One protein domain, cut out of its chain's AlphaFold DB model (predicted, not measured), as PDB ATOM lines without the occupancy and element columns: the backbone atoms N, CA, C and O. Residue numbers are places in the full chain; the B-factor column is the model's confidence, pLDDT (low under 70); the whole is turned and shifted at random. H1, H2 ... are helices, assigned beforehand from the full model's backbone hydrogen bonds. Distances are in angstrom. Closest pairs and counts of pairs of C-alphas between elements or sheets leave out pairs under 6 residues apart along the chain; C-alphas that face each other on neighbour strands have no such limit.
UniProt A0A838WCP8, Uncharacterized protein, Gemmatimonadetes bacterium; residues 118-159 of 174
ATOM      1  N   GLU A 118     -44.293  -0.810  -2.722       79.06
ATOM      2  CA  GLU A 118     -44.200  -1.649  -3.923       79.06
ATOM      3  C   GLU A 118     -43.087  -1.201  -4.881       79.06
ATOM      4  O   GLU A 118     -42.912  -1.779  -5.956       79.06
ATOM      5  N   ARG A 119     -42.340  -0.148  -4.526       81.69
ATOM      6  CA  ARG A 119     -41.277   0.419  -5.366       81.69
ATOM      7  C   ARG A 119     -39.892   0.273  -4.740       81.69
ATOM      8  O   ARG A 119     -39.719  -0.054  -3.567       81.69
ATOM      9  N   THR A 120     -38.883   0.543  -5.553       84.25
ATOM     10  CA  THR A 120     -37.491   0.697  -5.125       84.25
ATOM     11  C   THR A 120     -37.291   2.014  -4.383       84.25
ATOM     12  O   THR A 120     -38.054   2.962  -4.577       84.25
ATOM     13  N   ILE A 121     -36.241   2.120  -3.564       81.62
ATOM     14  CA  ILE A 121     -35.939   3.365  -2.823       81.62
ATOM     15  C   ILE A 121     -35.646   4.568  -3.734       81.62
ATOM     16  O   ILE A 121     -35.680   5.714  -3.299       81.62
ATOM     17  N   SER A 122     -35.340   4.303  -5.002       79.56
ATOM     18  CA  SER A 122     -35.095   5.283  -6.051       79.56
ATOM     19  C   SER A 122     -35.381   4.627  -7.401       79.56
ATOM     20  O   SER A 122     -35.143   3.421  -7.537       79.56
ATOM     21  N   PRO A 123     -35.807   5.388  -8.422       70.81
ATOM     22  CA  PRO A 123     -35.982   4.879  -9.786       70.81
ATOM     23  C   PRO A 123     -34.697   4.280 -10.386       70.81
ATOM     24  O   PRO A 123     -34.766   3.545 -11.363       70.81
ATOM     25  N   LEU A 124     -33.529   4.581  -9.805       71.62
ATOM     26  CA  LEU A 124     -32.222   4.070 -10.234       71.62
ATOM     27  C   LEU A 124     -31.679   2.948  -9.335       71.62
ATOM     28  O   LEU A 124     -30.588   2.438  -9.576       71.62
ATOM     29  N   SER A 125     -32.390   2.595  -8.264       76.38
ATOM     30  CA  SER A 125     -31.942   1.576  -7.316       76.38
ATOM     31  C   SER A 125     -32.537   0.216  -7.645       76.38
ATOM     32  O   SER A 125     -33.695   0.122  -8.040       76.38
ATOM     33  N   THR A 126     -31.769  -0.842  -7.399       82.62
ATOM     34  CA  THR A 126     -32.273  -2.221  -7.381       82.62
ATOM     35  C   THR A 126     -32.836  -2.625  -6.017       82.62
ATOM     36  O   THR A 126     -33.432  -3.688  -5.913       82.62
ATOM     37  N   MET A 127     -32.635  -1.810  -4.974       84.75
ATOM     38  CA  MET A 127     -33.068  -2.118  -3.610       84.75
ATOM     39  C   MET A 127     -34.522  -1.694  -3.404       84.75
ATOM     40  O   MET A 127     -34.882  -0.532  -3.647       84.75
ATOM     41  N   SER A 128     -35.353  -2.624  -2.936       86.31
ATOM     42  CA  SER A 128     -36.753  -2.339  -2.605       86.31
ATOM     43  C   SER A 128     -36.875  -1.509  -1.321       86.31
ATOM     44  O   SER A 128     -35.962  -1.487  -0.489       86.31
ATOM     45  N   VAL A 129     -38.003  -0.815  -1.132       83.69
ATOM     46  CA  VAL A 129     -38.281  -0.156   0.157       83.69
ATOM     47  C   VAL A 129     -38.344  -1.179   1.294       83.69
ATOM     48  O   VAL A 129     -37.824  -0.901   2.369       83.69
ATOM     49  N   ASP A 130     -38.889  -2.376   1.062       85.44
ATOM     50  CA  ASP A 130     -38.949  -3.429   2.083       85.44
ATOM     51  C   ASP A 130     -37.550  -3.913   2.508       85.44
ATOM     52  O   ASP A 130     -37.255  -4.004   3.701       85.44
ATOM     53  N   GLU A 131     -36.643  -4.125   1.549       87.50
ATOM     54  CA  GLU A 131     -35.240  -4.472   1.819       87.50
ATOM     55  C   GLU A 131     -34.505  -3.356   2.567       87.50
ATOM     56  O   GLU A 131     -33.723  -3.618   3.486       87.50
ATOM     57  N   TYR A 132     -34.756  -2.100   2.192       87.56
ATOM     58  CA  TYR A 132     -34.206  -0.949   2.898       87.56
ATOM     59  C   TYR A 132     -34.710  -0.884   4.340       87.56
ATOM     60  O   TYR A 132     -33.912  -0.725   5.265       87.56
ATOM     61  N   VAL A 133     -36.018  -1.054   4.547       88.38
ATOM     62  CA  VAL A 133     -36.627  -1.072   5.878       88.38
ATOM     63  C   VAL A 133     -36.053  -2.214   6.715       88.38
ATOM     64  O   VAL A 133     -35.678  -1.976   7.859       88.38
ATOM     65  N   ALA A 134     -35.887  -3.413   6.154       89.44
ATOM     66  CA  ALA A 134     -35.251  -4.535   6.843       89.44
ATOM     67  C   ALA A 134     -33.825  -4.194   7.314       89.44
ATOM     68  O   ALA A 134     -33.467  -4.446   8.465       89.44
ATOM     69  N   ARG A 135     -33.023  -3.556   6.451       90.56
ATOM     70  CA  ARG A 135     -31.665  -3.101   6.798       90.56
ATOM     71  C   ARG A 135     -31.652  -2.013   7.864       90.56
ATOM     72  O   ARG A 135     -30.715  -1.971   8.655       90.56
ATOM     73  N   MET A 136     -32.642  -1.126   7.868       88.06
ATOM     74  CA  MET A 136     -32.758  -0.078   8.880       88.06
ATOM     75  C   MET A 136     -33.153  -0.659  10.232       88.06
ATOM     76  O   MET A 136     -32.534  -0.316  11.231       88.06
ATOM     77  N   LEU A 137     -34.108  -1.587  10.270       90.81
ATOM     78  CA  LEU A 137     -34.510  -2.253  11.510       90.81
ATOM     79  C   LEU A 137     -33.358  -3.048  12.136       90.81
ATOM     80  O   LEU A 137     -33.183  -3.009  13.347       90.81
ATOM     81  N   ALA A 138     -32.488  -3.653  11.323       91.25
ATOM     82  CA  ALA A 138     -31.278  -4.322  11.810       91.25
ATOM     83  C   ALA A 138     -30.265  -3.388  12.515       91.25
ATOM     84  O   ALA A 138     -29.305  -3.873  13.111       91.25
ATOM     85  N   ARG A 139     -30.446  -2.059  12.456       89.81
ATOM     86  CA  ARG A 139     -29.635  -1.068  13.189       89.81
ATOM     87  C   ARG A 139     -30.166  -0.784  14.601       89.81
ATOM     88  O   ARG A 139     -29.618   0.078  15.281       89.81
ATOM     89  N   GLY A 140     -31.214  -1.482  15.038       90.25
ATOM     90  CA  GLY A 140     -31.819  -1.321  16.359       90.25
ATOM     91  C   GLY A 140     -32.737  -0.100  16.461       90.25
ATOM     92  O   GLY A 140     -33.342   0.338  15.478       90.25
ATOM     93  N   GLU A 141     -32.853   0.462  17.668       88.62
ATOM     94  CA  GLU A 141     -33.866   1.476  18.007       88.62
ATOM     95  C   GLU A 141     -33.819   2.730  17.123       88.62
ATOM     96  O   GLU A 141     -34.866   3.227  16.707       88.62
ATOM     97  N   GLU A 142     -32.622   3.215  16.785       87.94
ATOM     98  CA  GLU A 142     -32.447   4.403  15.941       87.94
ATOM     99  C   GLU A 142     -33.001   4.172  14.529       87.94
ATOM    100  O   GLU A 142     -33.760   4.986  13.993       87.94
ATOM    101  N   GLY A 143     -32.709   3.005  13.952       89.69
ATOM    102  CA  GLY A 143     -33.229   2.627  12.644       89.69
ATOM    103  C   GLY A 143     -34.740   2.404  12.655       89.69
ATOM    104  O   GLY A 143     -35.436   2.811  11.723       89.69
ATOM    105  N   ARG A 144     -35.282   1.836  13.738       90.25
ATOM    106  CA  ARG A 144     -36.731   1.676  13.922       90.25
ATOM    107  C   ARG A 144     -37.453   3.017  14.046       90.25
ATOM    108  O   ARG A 144     -38.510   3.186  13.432       90.25
ATOM    109  N   ALA A 145     -36.886   3.978  14.775       89.44
ATOM    110  CA  ALA A 145     -37.429   5.330  14.891       89.44
ATOM    111  C   ALA A 145     -37.466   6.048  13.531       89.44
ATOM    112  O   ALA A 145     -38.472   6.667  13.172       89.44
ATOM    113  N   GLU A 146     -36.410   5.908  12.725       86.00
ATOM    114  CA  GLU A 146     -36.365   6.490  11.385       86.00
ATOM    115  C   GLU A 146     -37.386   5.856  10.426       86.00
ATOM    116  O   GLU A 146     -38.062   6.574   9.677       86.00
ATOM    117  N   VAL A 147     -37.560   4.532  10.479       87.38
ATOM    118  CA  VAL A 147     -38.592   3.832   9.699       87.38
ATOM    119  C   VAL A 147     -39.989   4.271  10.136       87.38
ATOM    120  O   VAL A 147     -40.830   4.521   9.278       87.38
ATOM    121  N   ALA A 148     -40.244   4.434  11.437       88.19
ATOM    122  CA  ALA A 148     -41.537   4.902  11.938       88.19
ATOM    123  C   ALA A 148     -41.887   6.318  11.452       88.19
ATOM    124  O   ALA A 148     -43.045   6.586  11.132       88.19
ATOM    125  N   ARG A 149     -40.887   7.202  11.343       85.62
ATOM    126  CA  ARG A 149     -41.054   8.556  10.795       85.62
ATOM    127  C   ARG A 149     -41.297   8.545   9.284       85.62
ATOM    128  O   ARG A 149     -42.149   9.278   8.795       85.62
ATOM    129  N   THR A 150     -40.522   7.750   8.551       80.19
ATOM    130  CA  THR A 150     -40.460   7.813   7.078       80.19
ATOM    131  C   THR A 150     -41.526   6.941   6.410       80.19
ATOM    132  O   THR A 150     -42.073   7.308   5.374       80.19
ATOM    133  N   TYR A 151     -41.855   5.801   7.021       82.50
ATOM    134  CA  TYR A 151     -42.805   4.806   6.522       82.50
ATOM    135  C   TYR A 151     -43.809   4.418   7.619       82.50
ATOM    136  O   TYR A 151     -43.842   3.262   8.064       82.50
ATOM    137  N   PRO A 152     -44.639   5.368   8.088       82.94
ATOM    138  CA  PRO A 152     -45.587   5.098   9.158       82.94
ATOM    139  C   PRO A 152     -46.531   3.948   8.774       82.94
ATOM    140  O   PRO A 152     -47.107   3.906   7.685       82.94
ATOM    141  N   GLY A 153     -46.667   2.973   9.677       83.88
ATOM    142  CA  GLY A 153     -47.521   1.801   9.473       83.88
ATOM    143  C   GLY A 153     -46.940   0.704   8.572       83.88
ATOM    144  O   GLY A 153     -47.702  -0.154   8.124       83.88
ATOM    145  N   HIS A 154     -45.630   0.709   8.295       84.19
ATOM    146  CA  HIS A 154     -44.959  -0.409   7.622       84.19
ATOM    147  C   HIS A 154     -45.155  -1.734   8.399       84.19
ATOM    148  O   HIS A 154     -44.982  -1.725   9.621       84.19
ATOM    149  N   PRO A 155     -45.470  -2.875   7.747       85.06
ATOM    150  CA  PRO A 155     -45.740  -4.148   8.433       85.06
ATOM    151  C   PRO A 155     -44.636  -4.580   9.407       85.06
ATOM    152  O   PRO A 155     -44.927  -4.895  10.558       85.06
ATOM    153  N   ARG A 156     -43.367  -4.458   8.994       82.62
ATOM    154  CA  ARG A 156     -42.187  -4.794   9.814       82.62
ATOM    155  C   ARG A 156     -42.021  -3.967  11.103       82.62
ATOM    156  O   ARG A 156     -41.300  -4.377  12.001       82.62
ATOM    157  N   LEU A 157     -42.710  -2.827  11.255       83.88
ATOM    158  CA  LEU A 157     -42.744  -2.088  12.532       83.88
ATOM    159  C   LEU A 157     -43.614  -2.772  13.599       83.88
ATOM    160  O   LEU A 157     -43.580  -2.367  14.762       83.88
ATOM    161  N   ARG A 158     -44.417  -3.770  13.217       78.44
ATOM    162  CA  ARG A 158     -45.252  -4.567  14.130       78.44
ATOM    163  C   ARG A 158     -44.624  -5.915  14.481       78.44
ATOM    164  O   ARG A 158     -45.115  -6.577  15.387       78.44
ATOM    165  N   GLU A 159     -43.562  -6.306  13.784       69.19
ATOM    166  CA  GLU A 159     -42.829  -7.537  14.064       69.19
ATOM    167  C   GLU A 159     -41.932  -7.326  15.303       69.19
ATOM    168  O   GLU A 159     -41.284  -6.269  15.414       69.19
TER     169      GLU A 159
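AT A GLANCE: This is residues 118 to 159 of the 174 residues of an uncharacterized protein of Gemmatimonadetes bacterium (UniProt A0A838WCP8). A short helical hairpin makes the body: H1 and H2 run side by side in opposite ways, joined by a tight turn. A loop of residues 118 to 128 lies beyond the start of H1 and adds to the length, and after H2 residues 151 to 159 fold back beside the hairpin. The printed part has 42 residues with two named helices, H1 then H2, and no named strand. Its class is all helix, though under half of the residues, 19 of 42, are in named elements. It is compact, with a radius of gyration of the C-alphas of 10.1 A, and elongated, with spans of 28 by 18 by 16 A.

IN THESE COORDINATES: Start at C-alpha 118, at (-44.200, -1.649, -3.923), and read through residues 119 to 128 to reach H1, residues 129 to 137. Find its C-alpha 129 at (-38.281, -0.156, 0.157); from there H1 runs 12.1 A to C-alpha 137. After three residues comes H2, residues 141 to 150, which runs 14.3 A and ends at C-alpha 150, at (-40.460, 7.813, 7.078).

HOW THE PARTS SIT: Look at Met 136 and Gly 143 to see H1 and H2 touch: their C-alphas, the closest of the two helices, are 4.7 A apart. The helices stand at a shallow tilt of 32 degrees and run opposite ways, a helical hairpin. In both H1 and H2, every O i to N i+4 pair is within hydrogen-bond range.

THE WHOLE: The two C-alphas farthest apart are those of Leu 124 and Arg 158, at 28.9 A. The printed part has no cut, and the link from H1 to H2 is tight. In the B-factor column you will find a mean pLDDT of the printed part of 84.5; residue 159 is under 70.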